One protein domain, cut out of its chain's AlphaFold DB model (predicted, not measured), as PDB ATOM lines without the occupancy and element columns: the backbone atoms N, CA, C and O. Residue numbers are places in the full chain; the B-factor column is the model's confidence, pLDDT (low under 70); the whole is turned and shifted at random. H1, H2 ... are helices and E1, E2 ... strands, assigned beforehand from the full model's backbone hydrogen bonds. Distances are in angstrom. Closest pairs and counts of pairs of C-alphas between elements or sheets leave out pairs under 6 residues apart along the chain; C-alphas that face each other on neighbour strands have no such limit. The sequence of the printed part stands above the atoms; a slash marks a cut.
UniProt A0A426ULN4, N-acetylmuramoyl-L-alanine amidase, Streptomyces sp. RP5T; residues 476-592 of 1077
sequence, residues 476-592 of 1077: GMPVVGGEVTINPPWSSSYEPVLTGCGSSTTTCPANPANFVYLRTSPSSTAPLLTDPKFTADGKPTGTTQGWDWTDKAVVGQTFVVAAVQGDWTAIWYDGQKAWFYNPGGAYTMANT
ATOM      1  N   GLY A 476     100.645 105.527 156.679       58.38
ATOM      2  CA  GLY A 476     100.897 104.901 157.964       58.38
ATOM      3  C   GLY A 476     101.522 105.935 158.879       58.38
ATOM      4  O   GLY A 476     102.251 106.819 158.423       58.38
ATOM      5  N   MET A 477     101.195 105.877 160.166       68.81
ATOM      6  CA  MET A 477     101.907 106.698 161.138       68.81
ATOM      7  C   MET A 477     103.366 106.233 161.205       68.81
ATOM      8  O   MET A 477     103.596 105.021 161.263       68.81
ATOM      9  N   PRO A 478     104.350 107.150 161.233       79.44
ATOM     10  CA  PRO A 478     105.736 106.759 161.435       79.44
ATOM     11  C   PRO A 478     105.855 106.038 162.780       79.44
ATOM     12  O   PRO A 478     105.520 106.590 163.830       79.44
ATOM     13  N   VAL A 479     106.341 104.801 162.751       80.06
ATOM     14  CA  VAL A 479     106.620 103.989 163.940       80.06
ATOM     15  C   VAL A 479     108.075 103.565 163.908       80.06
ATOM     16  O   VAL A 479     108.595 103.228 162.853       80.06
ATOM     17  N   VAL A 480     108.758 103.604 165.051       87.69
ATOM     18  CA  VAL A 480     110.183 103.248 165.121       87.69
ATOM     19  C   VAL A 480     110.392 101.804 164.662       87.69
ATOM     20  O   VAL A 480     109.722 100.901 165.160       87.69
ATOM     21  N   GLY A 481     111.322 101.599 163.727       88.38
ATOM     22  CA  GLY A 481     111.567 100.316 163.060       88.38
ATOM     23  C   GLY A 481     110.609 100.004 161.904       88.38
ATOM     24  O   GLY A 481     110.766  98.973 161.258       88.38
ATOM     25  N   GLY A 482     109.614 100.856 161.652       88.44
ATOM     26  CA  GLY A 482     108.784 100.823 160.451       88.44
ATOM     27  C   GLY A 482     109.388 101.650 159.323       88.44
ATOM     28  O   GLY A 482     110.503 102.162 159.434       88.44
ATOM     29  N   GLU A 483     108.624 101.823 158.252       89.31
ATOM     30  CA  GLU A 483     109.040 102.548 157.051       89.31
ATOM     31  C   GLU A 483     108.197 103.800 156.828       89.31
ATOM     32  O   GLU A 483     107.024 103.864 157.205       89.31
ATOM     33  N   VAL A 484     108.799 104.787 156.172       89.56
ATOM     34  CA  VAL A 484     108.099 105.940 155.612       89.56
ATOM     35  C   VAL A 484     108.620 106.247 154.220       89.56
ATOM     36  O   VAL A 484     109.827 106.348 154.009       89.56
ATOM     37  N   THR A 485     107.699 106.457 153.288       91.44
ATOM     38  CA  THR A 485     107.989 107.001 151.961       91.44
ATOM     39  C   THR A 485     107.816 108.514 151.997       91.44
ATOM     40  O   THR A 485     106.811 109.015 152.503       91.44
ATOM     41  N   ILE A 486     108.796 109.263 151.497       93.06
ATOM     42  CA  ILE A 486     108.794 110.730 151.529       93.06
ATOM     43  C   ILE A 486     107.755 111.282 150.551       93.06
ATOM     44  O   ILE A 486     107.716 110.883 149.389       93.06
ATOM     45  N   ASN A 487     106.913 112.213 151.007       89.38
ATOM     46  CA  ASN A 487     105.863 112.818 150.184       89.38
ATOM     47  C   ASN A 487     105.425 114.217 150.678       89.38
ATOM     48  O   ASN A 487     104.278 114.398 151.100       89.38
ATOM     49  N   PRO A 488     106.310 115.233 150.691       87.69
ATOM     50  CA  PRO A 488     105.884 116.617 150.883       87.69
ATOM     51  C   PRO A 488     104.939 117.079 149.753       87.69
ATOM     52  O   PRO A 488     105.065 116.633 148.613       87.69
ATOM     53  N   PRO A 489     103.998 118.002 150.023       82.31
ATOM     54  CA  PRO A 489     103.062 118.477 149.009       82.31
ATOM     55  C   PRO A 489     103.747 119.377 147.969       82.31
ATOM     56  O   PRO A 489     104.378 120.370 148.326       82.31
ATOM     57  N   TRP A 490     103.517 119.125 146.677       84.81
ATOM     58  CA  TRP A 490     103.920 120.034 145.594       84.81
ATOM     59  C   TRP A 490     102.944 121.216 145.470       84.81
ATOM     60  O   TRP A 490     102.054 121.243 144.618       84.81
ATOM     61  N   SER A 491     103.042 122.193 146.374       81.69
ATOM     62  CA  SER A 491     102.199 123.392 146.334       81.69
ATOM     63  C   SER A 491     102.826 124.567 147.079       81.69
ATOM     64  O   SER A 491     103.792 124.396 147.815       81.69
ATOM     65  N   SER A 492     102.218 125.748 146.972       78.00
ATOM     66  CA  SER A 492     102.644 126.947 147.707       78.00
ATOM     67  C   SER A 492     102.563 126.817 149.238       78.00
ATOM     68  O   SER A 492     103.057 127.681 149.958       78.00
ATOM     69  N   SER A 493     101.976 125.735 149.773       75.19
ATOM     70  CA  SER A 493     102.075 125.416 151.204       75.19
ATOM     71  C   SER A 493     103.459 124.906 151.618       75.19
ATOM     72  O   SER A 493     103.732 124.826 152.815       75.19
ATOM     73  N   TYR A 494     104.300 124.511 150.659       86.00
ATOM     74  CA  TYR A 494     105.626 123.962 150.899       86.00
ATOM     75  C   TYR A 494     106.611 124.413 149.811       86.00
ATOM     76  O   TYR A 494     106.727 123.804 148.753       86.00
ATOM     77  N   GLU A 495     107.333 125.496 150.097       89.69
ATOM     78  CA  GLU A 495     108.346 126.090 149.217       89.69
ATOM     79  C   GLU A 495     109.664 126.225 150.003       89.69
ATOM     80  O   GLU A 495     109.891 127.251 150.657       89.69
ATOM     81  N   PRO A 496     110.509 125.176 150.056       91.81
ATOM     82  CA  PRO A 496     111.748 125.228 150.825       91.81
ATOM     83  C   PRO A 496     112.705 126.295 150.272       91.81
ATOM     84  O   PRO A 496     112.807 126.512 149.065       91.81
ATOM     85  N   VAL A 497     113.430 126.971 151.170       92.31
ATOM     86  CA  VAL A 497     114.415 127.989 150.780       92.31
ATOM     87  C   VAL A 497     115.641 127.309 150.183       92.31
ATOM     88  O   VAL A 497     116.385 126.648 150.899       92.31
ATOM     89  N   LEU A 498     115.870 127.551 148.895       90.81
ATOM     90  CA  LEU A 498     117.063 127.130 148.171       90.81
ATOM     91  C   LEU A 498     117.969 128.324 147.854       90.81
ATOM     92  O   LEU A 498     117.539 129.474 147.777       90.81
ATOM     93  N   THR A 499     119.248 128.040 147.656       90.56
ATOM     94  CA  THR A 499     120.294 128.973 147.231       90.56
ATOM     95  C   THR A 499     121.099 128.350 146.095       90.56
ATOM     96  O   THR A 499     121.036 127.142 145.885       90.56
ATOM     97  N   GLY A 500     121.868 129.148 145.364       82.62
ATOM     98  CA  GLY A 500     122.699 128.659 144.263       82.62
ATOM     99  C   GLY A 500     122.213 129.068 142.875       82.62
ATOM    100  O   GLY A 500     122.971 128.906 141.933       82.62
ATOM    101  N   CYS A 501     121.019 129.655 142.749       79.31
ATOM    102  CA  CYS A 501     120.487 130.102 141.460       79.31
ATOM    103  C   CYS A 501     121.315 131.270 140.889       79.31
ATOM    104  O   CYS A 501     121.294 132.384 141.425       79.31
ATOM    105  N   GLY A 502     122.086 131.021 139.829       70.12
ATOM    106  CA  GLY A 502     122.987 131.981 139.180       70.12
ATOM    107  C   GLY A 502     124.284 132.298 139.946       70.12
ATOM    108  O   GLY A 502     125.299 132.625 139.334       70.12
ATOM    109  N   SER A 503     124.298 132.213 141.282       70.62
ATOM    110  CA  SER A 503     125.530 132.202 142.085       70.62
ATOM    111  C   SER A 503     125.335 131.424 143.384       70.62
ATOM    112  O   SER A 503     124.229 131.367 143.919       70.62
ATOM    113  N   SER A 504     126.429 130.928 143.967       72.31
ATOM    114  CA  SER A 504     126.417 130.070 145.162       72.31
ATOM    115  C   SER A 504     125.755 130.673 146.412       72.31
ATOM    116  O   SER A 504     125.414 129.935 147.334       72.31
ATOM    117  N   THR A 505     125.567 131.995 146.472       78.44
ATOM    118  CA  THR A 505     124.940 132.688 147.618       78.44
ATOM    119  C   THR A 505     123.563 133.262 147.302       78.44
ATOM    120  O   THR A 505     122.865 133.716 148.208       78.44
ATOM    121  N   THR A 506     123.155 133.250 146.034       85.19
ATOM    122  CA  THR A 506     121.873 133.814 145.614       85.19
ATOM    123  C   THR A 506     120.738 132.923 146.101       85.19
ATOM    124  O   THR A 506     120.735 131.730 145.808       85.19
ATOM    125  N   THR A 507     119.759 133.485 146.811       90.00
ATOM    126  CA  THR A 507     118.512 132.776 147.129       90.00
ATOM    127  C   THR A 507     117.711 132.530 145.855       90.00
ATOM    128  O   THR A 507     117.454 133.452 145.082       90.00
ATOM    129  N   CYS A 508     117.312 131.283 145.653       87.62
ATOM    130  CA  CYS A 508     116.441 130.882 144.565       87.62
ATOM    131  C   CYS A 508     115.023 131.432 144.767       87.62
ATOM    132  O   CYS A 508     114.576 131.596 145.906       87.62
ATOM    133  N   PRO A 509     114.280 131.706 143.684       84.19
ATOM    134  CA  PRO A 509     112.870 132.055 143.785       84.19
ATOM    135  C   PRO A 509     112.077 130.978 144.543       84.19
ATOM    136  O   PRO A 509     112.222 129.793 144.255       84.19
ATOM    137  N   ALA A 510     111.219 131.383 145.487       86.00
ATOM    138  CA  ALA A 510     110.392 130.451 146.259       86.00
ATOM    139  C   ALA A 510     109.486 129.640 145.321       86.00
ATOM    140  O   ALA A 510     108.778 130.234 144.502       86.00
ATOM    141  N   ASN A 511     109.579 128.315 145.378       85.94
ATOM    142  CA  ASN A 511     108.915 127.393 144.464       85.94
ATOM    143  C   ASN A 511     108.693 126.052 145.184       85.94
ATOM    144  O   ASN A 511     109.515 125.699 146.040       85.94
ATOM    145  N   PRO A 512     107.625 125.300 144.864       88.25
ATOM    146  CA  PRO A 512     107.473 123.941 145.364       88.25
ATOM    147  C   PRO A 512     108.659 123.064 144.952       88.25
ATOM    148  O   PRO A 512     109.228 123.254 143.878       88.25
ATOM    149  N   ALA A 513     109.035 122.118 145.811       87.50
ATOM    150  CA  ALA A 513     110.144 121.201 145.557       87.50
ATOM    151  C   ALA A 513     109.844 119.801 146.109       87.50
ATOM    152  O   ALA A 513     109.028 119.642 147.018       87.50
ATOM    153  N   ASN A 514     110.553 118.795 145.593       85.44
ATOM    154  CA  ASN A 514     110.324 117.377 145.893       85.44
ATOM    155  C   ASN A 514     111.229 116.794 146.974       85.44
ATOM    156  O   ASN A 514     111.685 115.663 146.850       85.44
ATOM    157  N   PHE A 515     111.489 117.525 148.053       94.44
ATOM    158  CA  PHE A 515     112.280 116.976 149.152       94.44
ATOM    159  C   PHE A 515     111.922 117.582 150.505       94.44
ATOM    160  O   PHE A 515     111.394 118.691 150.590       94.44
ATOM    161  N   VAL A 516     112.269 116.870 151.574       95.38
ATOM    162  CA  VAL A 516     112.328 117.398 152.942       95.38
ATOM    163  C   VAL A 516     113.774 117.619 153.364       95.38
ATOM    164  O   VAL A 516     114.648 116.812 153.052       95.38
ATOM    165  N   TYR A 517     114.025 118.715 154.085       97.25
ATOM    166  CA  TYR A 517     115.330 118.953 154.700       97.25
ATOM    167  C   TYR A 517     115.548 118.047 155.910       97.25
ATOM    168  O   TYR A 517     114.687 117.945 156.792       97.25
ATOM    169  N   LEU A 518     116.745 117.480 155.981       98.06
ATOM    170  CA  LEU A 518     117.246 116.651 157.061       98.06
ATOM    171  C   LEU A 518     118.079 117.487 158.035       98.06
ATOM    172  O   LEU A 518     118.892 118.327 157.649       98.06
ATOM    173  N   ARG A 519     117.867 117.262 159.329       97.94
ATOM    174  CA  ARG A 519     118.482 118.001 160.432       97.94
ATOM    175  C   ARG A 519     119.083 117.064 161.463       97.94
ATOM    176  O   ARG A 519     118.663 115.923 161.642       97.94
ATOM    177  N   THR A 520     120.022 117.606 162.222       97.38
ATOM    178  CA  THR A 520     120.734 116.893 163.296       97.38
ATOM    179  C   THR A 520     119.876 116.595 164.537       97.38
ATOM    180  O   THR A 520     120.235 115.743 165.347       97.38
ATOM    181  N   SER A 521     118.741 117.281 164.731       97.06
ATOM    182  CA  SER A 521     117.820 117.071 165.864       97.06
ATOM    183  C   SER A 521     116.394 117.561 165.526       97.06
ATOM    184  O   SER A 521     116.245 118.293 164.545       97.06
ATOM    185  N   PRO A 522     115.343 117.196 166.299       95.38
ATOM    186  CA  PRO A 522     113.944 117.537 166.003       95.38
ATOM    187  C   PRO A 522     113.617 119.003 166.331       95.38
ATOM    188  O   PRO A 522     112.851 119.316 167.245       95.38
ATOM    189  N   SER A 523     114.252 119.924 165.612       93.81
ATOM    190  CA  SER A 523     114.071 121.364 165.755       93.81
ATOM    191  C   SER A 523     114.311 122.071 164.429       93.81
ATOM    192  O   SER A 523     115.278 121.791 163.725       93.81
ATOM    193  N   SER A 524     113.486 123.073 164.124       90.19
ATOM    194  CA  SER A 524     113.637 123.908 162.927       90.19
ATOM    195  C   SER A 524     114.911 124.752 162.941       90.19
ATOM    196  O   SER A 524     115.349 125.204 161.887       90.19
ATOM    197  N   THR A 525     115.520 124.953 164.114       94.81
ATOM    198  CA  THR A 525     116.783 125.686 164.281       94.81
ATOM    199  C   THR A 525     118.001 124.769 164.350       94.81
ATOM    200  O   THR A 525     119.121 125.261 164.474       94.81
ATOM    201  N   ALA A 526     117.807 123.447 164.338       97.06
ATOM    202  CA  ALA A 526     118.921 122.512 164.308       97.06
ATOM    203  C   ALA A 526     119.673 122.643 162.973       97.06
ATOM    204  O   ALA A 526     119.015 122.817 161.944       97.06
ATOM    205  N   PRO A 527     121.014 122.543 162.958       97.12
ATOM    206  CA  PRO A 527     121.776 122.505 161.716       97.12
ATOM    207  C   PRO A 527     121.237 121.448 160.748       97.12
ATOM    208  O   PRO A 527     120.790 120.379 161.194       97.12
ATOM    209  N   LEU A 528     121.292 121.765 159.451       97.38
ATOM    210  CA  LEU A 528     121.087 120.784 158.389       97.38
ATOM    211  C   LEU A 528     122.131 119.670 158.522       97.38
ATOM    212  O   LEU A 528     123.205 119.877 159.097       97.38
ATOM    213  N   LEU A 529     121.763 118.476 158.074       96.06
ATOM    214  CA  LEU A 529     122.625 117.306 158.160       96.06
ATOM    215  C   LEU A 529     123.872 117.510 157.290       96.06
ATOM    216  O   LEU A 529     123.778 118.014 156.181       96.06
ATOM    217  N   THR A 530     125.037 117.125 157.796       94.31
ATOM    218  CA  THR A 530     126.289 117.148 157.031       94.31
ATOM    219  C   THR A 530     126.697 115.727 156.682       94.31
ATOM    220  O   THR A 530     126.649 114.853 157.554       94.31
ATOM    221  N   ASP A 531     127.181 115.517 155.462       91.88
ATOM    222  CA  ASP A 531     127.816 114.261 155.053       91.88
ATOM    223  C   ASP A 531     129.236 114.150 155.670       91.88
ATOM    224  O   ASP A 531     130.048 115.085 155.541       91.88
ATOM    225  N   PRO A 532     129.566 113.046 156.374       87.44
ATOM    226  CA  PRO A 532     130.866 112.841 157.005       87.44
ATOM    227  C   PRO A 532     132.037 112.799 156.021       87.44
ATOM    228  O   PRO A 532     133.112 113.304 156.355       87.44
ATOM    229  N   LYS A 533     131.856 112.236 154.819       87.94
ATOM    230  CA  LYS A 533     132.907 112.151 153.795       87.94
ATOM    231  C   LYS A 533     133.245 113.533 153.260       87.94
ATOM    232  O   LYS A 533     134.410 113.922 153.260       87.94
ATOM    233  N   PHE A 534     132.235 114.306 152.884       88.62
ATOM    234  CA  PHE A 534     132.421 115.667 152.390       88.62
ATOM    235  C   PHE A 534     133.031 116.561 153.472       88.62
ATOM    236  O   PHE A 534     133.939 117.345 153.188       88.62
ATOM    237  N   THR A 535     132.596 116.402 154.725       87.56
ATOM    238  CA  THR A 535     133.174 117.124 155.868       87.56
ATOM    239  C   THR A 535     134.654 116.785 156.051       87.56
ATOM    240  O   THR A 535     135.471 117.692 156.231       87.56
ATOM    241  N   ALA A 536     135.021 115.502 155.970       86.75
ATOM    242  CA  ALA A 536     136.410 115.052 156.065       86.75
ATOM    243  C   ALA A 536     137.286 115.615 154.930       86.75
ATOM    244  O   ALA A 536     138.440 115.975 155.166       86.75
ATOM    245  N   ASP A 537     136.718 115.776 153.733       83.38
ATOM    246  CA  ASP A 537     137.377 116.382 152.571       83.38
ATOM    247  C   ASP A 537     137.371 117.928 152.592       83.38
ATOM    248  O   ASP A 537     137.873 118.576 151.667       83.38
ATOM    249  N   GLY A 538     136.783 118.550 153.621       85.62
ATOM    250  CA  GLY A 538     136.655 120.004 153.737       85.62
ATOM    251  C   GLY A 538     135.711 120.629 152.703       85.62
ATOM    252  O   GLY A 538     135.877 121.799 152.342       85.62
ATOM    253  N   LYS A 539     134.744 119.863 152.190       84.19
ATOM    254  CA  LYS A 539     133.710 120.346 151.270       84.19
ATOM    255  C   LYS A 539     132.487 120.832 152.056       84.19
ATOM    256  O   LYS A 539     132.165 120.262 153.095       84.19
ATOM    257  N   PRO A 540     131.817 121.902 151.594       83.88
ATOM    258  CA  PRO A 540     130.606 122.382 152.249       83.88
ATOM    259  C   PRO A 540     129.470 121.365 152.078       83.88
ATOM    260  O   PRO A 540     129.255 120.902 150.965       83.88
ATOM    261  N   THR A 541     128.762 121.052 153.160       91.56
ATOM    262  CA  THR A 541     127.498 120.290 153.204       91.56
ATOM    263  C   THR A 541     126.622 120.827 154.331       91.56
ATOM    264  O   THR A 541     127.075 121.671 155.117       91.56
ATOM    265  N   GLY A 542     125.368 120.379 154.407       93.44
ATOM    266  CA  GLY A 542     124.389 120.935 155.338       93.44
ATOM    267  C   GLY A 542     124.045 122.377 154.976       93.44
ATOM    268  O   GLY A 542     124.031 123.271 155.832       93.44
ATOM    269  N   THR A 543     123.840 122.624 153.684       92.62
ATOM    270  CA  THR A 543     123.605 123.938 153.104       92.62
ATOM    271  C   THR A 543     122.278 123.996 152.354       92.62
ATOM    272  O   THR A 543     121.754 123.025 151.823       92.62
ATOM    273  N   THR A 544     121.742 125.203 152.184       92.94
ATOM    274  CA  THR A 544     120.564 125.407 151.332       92.94
ATOM    275  C   THR A 544     120.901 125.404 149.840       92.94
ATOM    276  O   THR A 544     120.090 125.869 149.044       92.94
ATOM    277  N   GLN A 545     122.100 124.994 149.417       90.19
ATOM    278  CA  GLN A 545     122.461 125.029 148.000       90.19
ATOM    279  C   GLN A 545     121.692 123.950 147.223       90.19
ATOM    280  O   GLN A 545     121.449 122.864 147.746       90.19
ATOM    281  N   GLY A 546     121.274 124.267 145.993       87.06
ATOM    282  CA  GLY A 546     120.499 123.352 145.144       87.06
ATOM    283  C   GLY A 546     121.198 122.020 144.884       87.06
ATOM    284  O   GLY A 546     120.551 120.985 144.961       87.06
ATOM    285  N   TRP A 547     122.519 122.059 144.692       85.62
ATOM    286  CA  TRP A 547     123.350 120.880 144.437       85.62
ATOM    287  C   TRP A 547     123.629 120.019 145.677       85.62
ATOM    288  O   TRP A 547     124.069 118.880 145.549       85.62
ATOM    289  N   ASP A 548     123.423 120.554 146.886       90.12
ATOM    290  CA  ASP A 548     123.757 119.857 148.131       90.12
ATOM    291  C   ASP A 548     122.688 118.810 148.460       90.12
ATOM    292  O   ASP A 548     121.814 119.030 149.287       90.12
ATOM    293  N   TRP A 549     122.698 117.669 147.789       89.88
ATOM    294  CA  TRP A 549     121.712 116.608 148.004       89.88
ATOM    295  C   TRP A 549     121.809 115.953 149.398       89.88
ATOM    296  O   TRP A 549     120.857 115.307 149.835       89.88
ATOM    297  N   THR A 550     122.928 116.136 150.114       91.50
ATOM    298  CA  THR A 550     123.287 115.385 151.336       91.50
ATOM    299  C   THR A 550     122.350 115.612 152.523       91.50
ATOM    300  O   THR A 550     122.284 114.797 153.441       91.50
ATOM    301  N   ASP A 551     121.596 116.710 152.502       94.38
ATOM    302  CA  ASP A 551     120.621 117.068 153.529       94.38
ATOM    303  C   ASP A 551     119.169 116.938 153.059       94.38
ATOM    304  O   ASP A 551     118.266 117.522 153.668       94.38
ATOM    305  N   LYS A 552     118.927 116.171 151.989       95.25
ATOM    306  CA  LYS A 552     117.620 116.066 151.336       95.25
ATOM    307  C   LYS A 552     117.182 114.611 151.204       95.25
ATOM    308  O   LYS A 552     117.915 113.763 150.695       95.25
ATOM    309  N   ALA A 553     115.946 114.359 151.620       95.94
ATOM    310  CA  ALA A 553     115.205 113.130 151.345       95.94
ATOM    311  C   ALA A 553     114.113 113.455 150.315       95.94
ATOM    312  O   ALA A 553     113.335 114.387 150.539       95.94
ATOM    313  N   VAL A 554     114.077 112.735 149.192       94.94
ATOM    314  CA  VAL A 554     113.313 113.096 147.983       94.94
ATOM    315  C   VAL A 554     112.023 112.287 147.871       94.94
ATOM    316  O   VAL A 554     111.949 111.148 148.325       94.94
ATOM    317  N   VAL A 555     110.989 112.879 147.265       93.06
ATOM    318  CA  VAL A 555     109.680 112.243 147.042       93.06
ATOM    319  C   VAL A 555     109.805 110.827 146.472       93.06
ATOM    320  O   VAL A 555     110.513 110.586 145.495       93.06
ATOM    321  N   GLY A 556     109.051 109.909 147.077       91.31
ATOM    322  CA  GLY A 556     108.939 108.507 146.693       91.31
ATOM    323  C   GLY A 556     110.075 107.608 147.194       91.31
ATOM    324  O   GLY A 556     109.914 106.395 147.140       91.31
ATOM    325  N   GLN A 557     111.169 108.157 147.737       93.38
ATOM    326  CA  GLN A 557     112.180 107.358 148.440       93.38
ATOM    327  C   GLN A 557     111.623 106.850 149.780       93.38
ATOM    328  O   GLN A 557     110.959 107.603 150.504       93.38
ATOM    329  N   THR A 558     111.925 105.597 150.130       92.88
ATOM    330  CA  THR A 558     111.479 104.964 151.381       92.88
ATOM    331  C   THR A 558     112.641 104.747 152.345       92.88
ATOM    332  O   THR A 558     113.682 104.211 151.976       92.88
ATOM    333  N   PHE A 559     112.435 105.117 153.612       95.19
ATOM    334  CA  PHE A 559     113.431 105.006 154.676       95.19
ATOM    335  C   PHE A 559     112.869 104.352 155.938       95.19
ATOM    336  O   PHE A 559     111.678 104.457 156.241       95.19
ATOM    337  N   VAL A 560     113.756 103.756 156.738       95.12
ATOM    338  CA  VAL A 560     113.410 103.207 158.056       95.12
ATOM    339  C   VAL A 560     113.337 104.316 159.100       95.12
ATOM    340  O   VAL A 560     114.271 105.103 159.259       95.12
ATOM    341  N   VAL A 561     112.254 104.344 159.875       94.56
ATOM    342  CA  VAL A 561     112.043 105.301 160.966       94.56
ATOM    343  C   VAL A 561     112.928 104.947 162.165       94.56
ATOM    344  O   VAL A 561     112.729 103.943 162.850       94.56
ATOM    345  N   ALA A 562     113.879 105.822 162.480       96.06
ATOM    346  CA  ALA A 562     114.817 105.677 163.591       96.06
ATOM    347  C   ALA A 562     114.300 106.261 164.922       96.06
ATOM    348  O   ALA A 562     114.757 105.859 165.997       96.06
ATOM    349  N   ALA A 563     113.402 107.252 164.873       92.12
ATOM    350  CA  ALA A 563     112.767 107.880 166.036       92.12
ATOM    351  C   ALA A 563     111.564 108.746 165.618       92.12
ATOM    352  O   ALA A 563     111.480 109.193 164.478       92.12
ATOM    353  N   VAL A 564     110.665 109.045 166.558       86.00
ATOM    354  CA  VAL A 564     109.574 110.018 166.373       86.00
ATOM    355  C   VAL A 564     109.492 110.912 167.607       86.00
ATOM    356  O   VAL A 564     109.503 110.414 168.733       86.00
ATOM    357  N   GLN A 565     109.420 112.232 167.412       81.94
ATOM    358  CA  GLN A 565     109.311 113.214 168.493       81.94
ATOM    359  C   GLN A 565     108.408 114.385 168.085       81.94
ATOM    360  O   GLN A 565     108.836 115.323 167.415       81.94
ATOM    361  N   GLY A 566     107.152 114.365 168.541       77.38
ATOM    362  CA  GLY A 566     106.162 115.369 168.146       77.38
ATOM    363  C   GLY A 566     105.940 115.351 166.631       77.38
ATOM    364  O   GLY A 566     105.740 114.287 166.060       77.38
ATOM    365  N   ASP A 567     106.033 116.518 165.993       80.56
ATOM    366  CA  ASP A 567     105.925 116.691 164.535       80.56
ATOM    367  C   ASP A 567     107.231 116.373 163.782       80.56
ATOM    368  O   ASP A 567     107.426 116.832 162.660       80.56
ATOM    369  N   TRP A 568     108.172 115.660 164.400       90.75
ATOM    370  CA  TRP A 568     109.455 115.319 163.791       90.75
ATOM    371  C   TRP A 568     109.626 113.811 163.690       90.75
ATOM    372  O   TRP A 568     109.417 113.078 164.660       90.75
ATOM    373  N   THR A 569     110.076 113.364 162.524       93.25
ATOM    374  CA  THR A 569     110.422 111.970 162.249       93.25
ATOM    375  C   THR A 569     111.917 111.898 161.978       93.25
ATOM    376  O   THR A 569     112.447 112.704 161.218       93.25
ATOM    377  N   ALA A 570     112.608 110.963 162.627       97.50
ATOM    378  CA  ALA A 570     113.982 110.623 162.294       97.50
ATOM    379  C   ALA A 570     114.000 109.376 161.419       97.50
ATOM    380  O   ALA A 570     113.307 108.409 161.736       97.50
ATOM    381  N   ILE A 571     114.842 109.371 160.396       97.94
ATOM    382  CA  ILE A 571     115.146 108.207 159.564       97.94
ATOM    383  C   ILE A 571     116.608 107.795 159.737       97.94
ATOM    384  O   ILE A 571     117.443 108.618 160.132       97.94
ATOM    385  N   TRP A 572     116.911 106.523 159.483       97.81
ATOM    386  CA  TRP A 572     118.295 106.099 159.281       97.81
ATOM    387  C   TRP A 572     118.764 106.584 157.913       97.81
ATOM    388  O   TRP A 572     118.128 106.300 156.902       97.81
ATOM    389  N   TYR A 573     119.832 107.374 157.913       97.06
ATOM    390  CA  TYR A 573     120.352 108.040 156.727       97.06
ATOM    391  C   TYR A 573     121.844 108.290 156.929       97.06
ATOM    392  O   TYR A 573     122.230 108.894 157.930       97.06
ATOM    393  N   ASP A 574     122.677 107.826 156.003       93.31
ATOM    394  CA  ASP A 574     124.129 108.034 155.993       93.31
ATOM    395  C   ASP A 574     124.844 107.589 157.288       93.31
ATOM    396  O   ASP A 574     125.699 108.277 157.844       93.31
ATOM    397  N   GLY A 575     124.428 106.452 157.855       93.56
ATOM    398  CA  GLY A 575     124.995 105.943 159.109       93.56
ATOM    399  C   GLY A 575     124.598 106.751 160.353       93.56
ATOM    400  O   GLY A 575     125.127 106.502 161.440       93.56
ATOM    401  N   GLN A 576     123.656 107.691 160.241       93.88
ATOM    402  CA  GLN A 576     123.224 108.587 161.317       93.88
ATOM    403  C   GLN A 576     121.693 108.718 161.397       93.88
ATOM    404  O   GLN A 576     120.949 108.245 160.539       93.88
ATOM    405  N   LYS A 577     121.193 109.320 162.488       96.19
ATOM    406  CA  LYS A 577     119.774 109.694 162.609       96.19
ATOM    407  C   LYS A 577     119.566 111.059 161.970       96.19
ATOM    408  O   LYS A 577     120.114 112.042 162.467       96.19
ATOM    409  N   ALA A 578     118.717 111.127 160.954       98.00
ATOM    410  CA  ALA A 578     118.390 112.359 160.252       98.00
ATOM    411  C   ALA A 578     116.931 112.754 160.502       98.00
ATOM    412  O   ALA A 578     116.018 111.988 160.204       98.00
ATOM    413  N   TRP A 579     116.704 113.938 161.074       98.19
ATOM    414  CA  TRP A 579     115.378 114.424 161.458       98.19
ATOM    415  C   TRP A 579     114.779 115.337 160.399       98.19
ATOM    416  O   TRP A 579     115.404 116.319 160.018       98.19
ATOM    417  N   PHE A 580     113.529 115.108 160.020       96.81
ATOM    418  CA  PHE A 580     112.763 116.045 159.203       96.81
ATOM    419  C   PHE A 580     111.443 116.409 159.870       96.81
ATOM    420  O   PHE A 580     110.908 115.681 160.713       96.81
ATOM    421  N   TYR A 581     110.937 117.584 159.504       91.81
ATOM    422  CA  TYR A 581     109.640 118.054 159.961       91.81
ATOM    423  C   TYR A 581     108.544 117.306 159.203       91.81
ATOM    424  O   TYR A 581     108.473 117.379 157.980       91.81
ATOM    425  N   ASN A 582     107.706 116.588 159.941       86.06
ATOM    426  CA  ASN A 582     106.643 115.731 159.443       86.06
ATOM    427  C   ASN A 582     105.358 115.953 160.265       86.06
ATOM    428  O   ASN A 582     104.974 115.103 161.077       86.06
ATOM    429  N   PRO A 583     104.708 117.120 160.122       76.25
ATOM    430  CA  PRO A 583     103.597 117.514 160.980       76.25
ATOM    431  C   PRO A 583     102.440 116.531 160.867       76.25
ATOM    432  O   PRO A 583     101.878 116.355 159.789       76.25
ATOM    433  N   GLY A 584     102.104 115.871 161.978       68.31
ATOM    434  CA  GLY A 584     101.075 114.828 162.002       68.31
ATOM    435  C   GLY A 584     101.295 113.669 161.018       68.31
ATOM    436  O   GLY A 584     100.334 112.984 160.692       68.31
ATOM    437  N   GLY A 585     102.518 113.453 160.513       75.06
ATOM    438  CA  GLY A 585     102.793 112.451 159.477       75.06
ATOM    439  C   GLY A 585     102.452 112.889 158.045       75.06
ATOM    440  O   GLY A 585     102.436 112.052 157.149       75.06
ATOM    441  N   ALA A 586     102.140 114.169 157.808       75.81
ATOM    442  CA  ALA A 586     101.603 114.651 156.533       75.81
ATOM    443  C   ALA A 586     102.611 114.721 155.371       75.81
ATOM    444  O   ALA A 586     102.178 114.904 154.235       75.81
ATOM    445  N   TYR A 587     103.919 114.637 155.633       85.50
ATOM    446  CA  TYR A 587     104.975 114.670 154.602       85.50
ATOM    447  C   TYR A 587     105.538 113.277 154.309       85.50
ATOM    448  O   TYR A 587     106.586 113.137 153.679       85.50
ATOM    449  N   THR A 588     104.846 112.247 154.784       86.25
ATOM    450  CA  THR A 588     105.180 110.847 154.564       86.25
ATOM    451  C   THR A 588     103.946 110.056 154.199       86.25
ATOM    452  O   THR A 588     102.827 110.432 154.546       86.25
ATOM    453  N   MET A 589     104.172 108.911 153.581       81.38
ATOM    454  CA  MET A 589     103.156 107.906 153.326       81.38
ATOM    455  C   MET A 589     103.666 106.507 153.651       81.38
ATOM    456  O   MET A 589     104.861 106.315 153.881       81.38
ATOM    457  N   ALA A 590     102.740 105.550 153.735       75.88
ATOM    458  CA  ALA A 590     103.124 104.154 153.897       75.88
ATOM    459  C   ALA A 590     103.840 103.671 152.638       75.88
ATOM    460  O   ALA A 590     103.451 104.025 151.526       75.88
ATOM    461  N   ASN A 591     104.836 102.818 152.836       78.25
ATOM    462  CA  ASN A 591     105.401 102.052 151.748       78.25
ATOM    463  C   ASN A 591     104.394 100.986 151.298       78.25
ATOM    464  O   ASN A 591     103.922 100.190 152.112       78.25
ATOM    465  N   THR A 592     104.059 100.964 150.012       69.50
ATOM    466  CA  THR A 592     103.202  99.925 149.418       69.50
ATOM    467  C   THR A 592     104.000  98.838 148.709       69.50
ATOM    468  O   THR A 592     103.406  97.885 148.206       69.50
TER     469      THR A 592
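Overview. This is residues 476 to 592 of the 1077 residues of the protein "N-acetylmuramoyl-L-alanine amidase" of Streptomyces sp. RP5T (UniProt A0A426ULN4). Little regular structure is here: a small, strongly twisted sheet, E1-E4-E5-E6, antiparallel, with the strand pair E2 and E3 next to it and long loops holding H1 far out. The printed part has 117 residues, 35 in named elements, mostly strand, ordered E1 E2 H1 E3 E4 E5 E6. It is compact, radius of gyration of the C-alphas 14.0 A, spanning 40 by 35 by 25 A.

Along the chain. Find C-alpha 483 at (109.040, 102.548, 157.051); E1 runs to 486. Then come E2, 515 to 517, H1, 532 to 536, and E3, 552 to 554. E4, 558 to 565, 19.1 A, bends by 69 degrees at residue 562. E5, 568 to 573, 14.9 A, precedes E6, 576 to 581, 16.6 A, ending at (109.640, 118.054, 159.961).

Arrangement. Within hydrogen-bond range, look at N 484 and O 559 for E1 and E4, 2.9 A, and N 516 and O 553 for E2 and E3, antiparallel, 2.9 A. E4 E5 E6 form a meander, antiparallel neighbours in turn, through two hairpins: N 570 and O 563, 2.8 A; N 571 and O 578, 2.9 A. H1, its O i to N i+4 pair within range, is not on the sheet.

Size, cuts and confidence. The printed part has no cut. Links E1 to E2, E2 to H1 and H1 to E3 are long. Residues 476 to 477, 584 and 592 are under pLDDT 70.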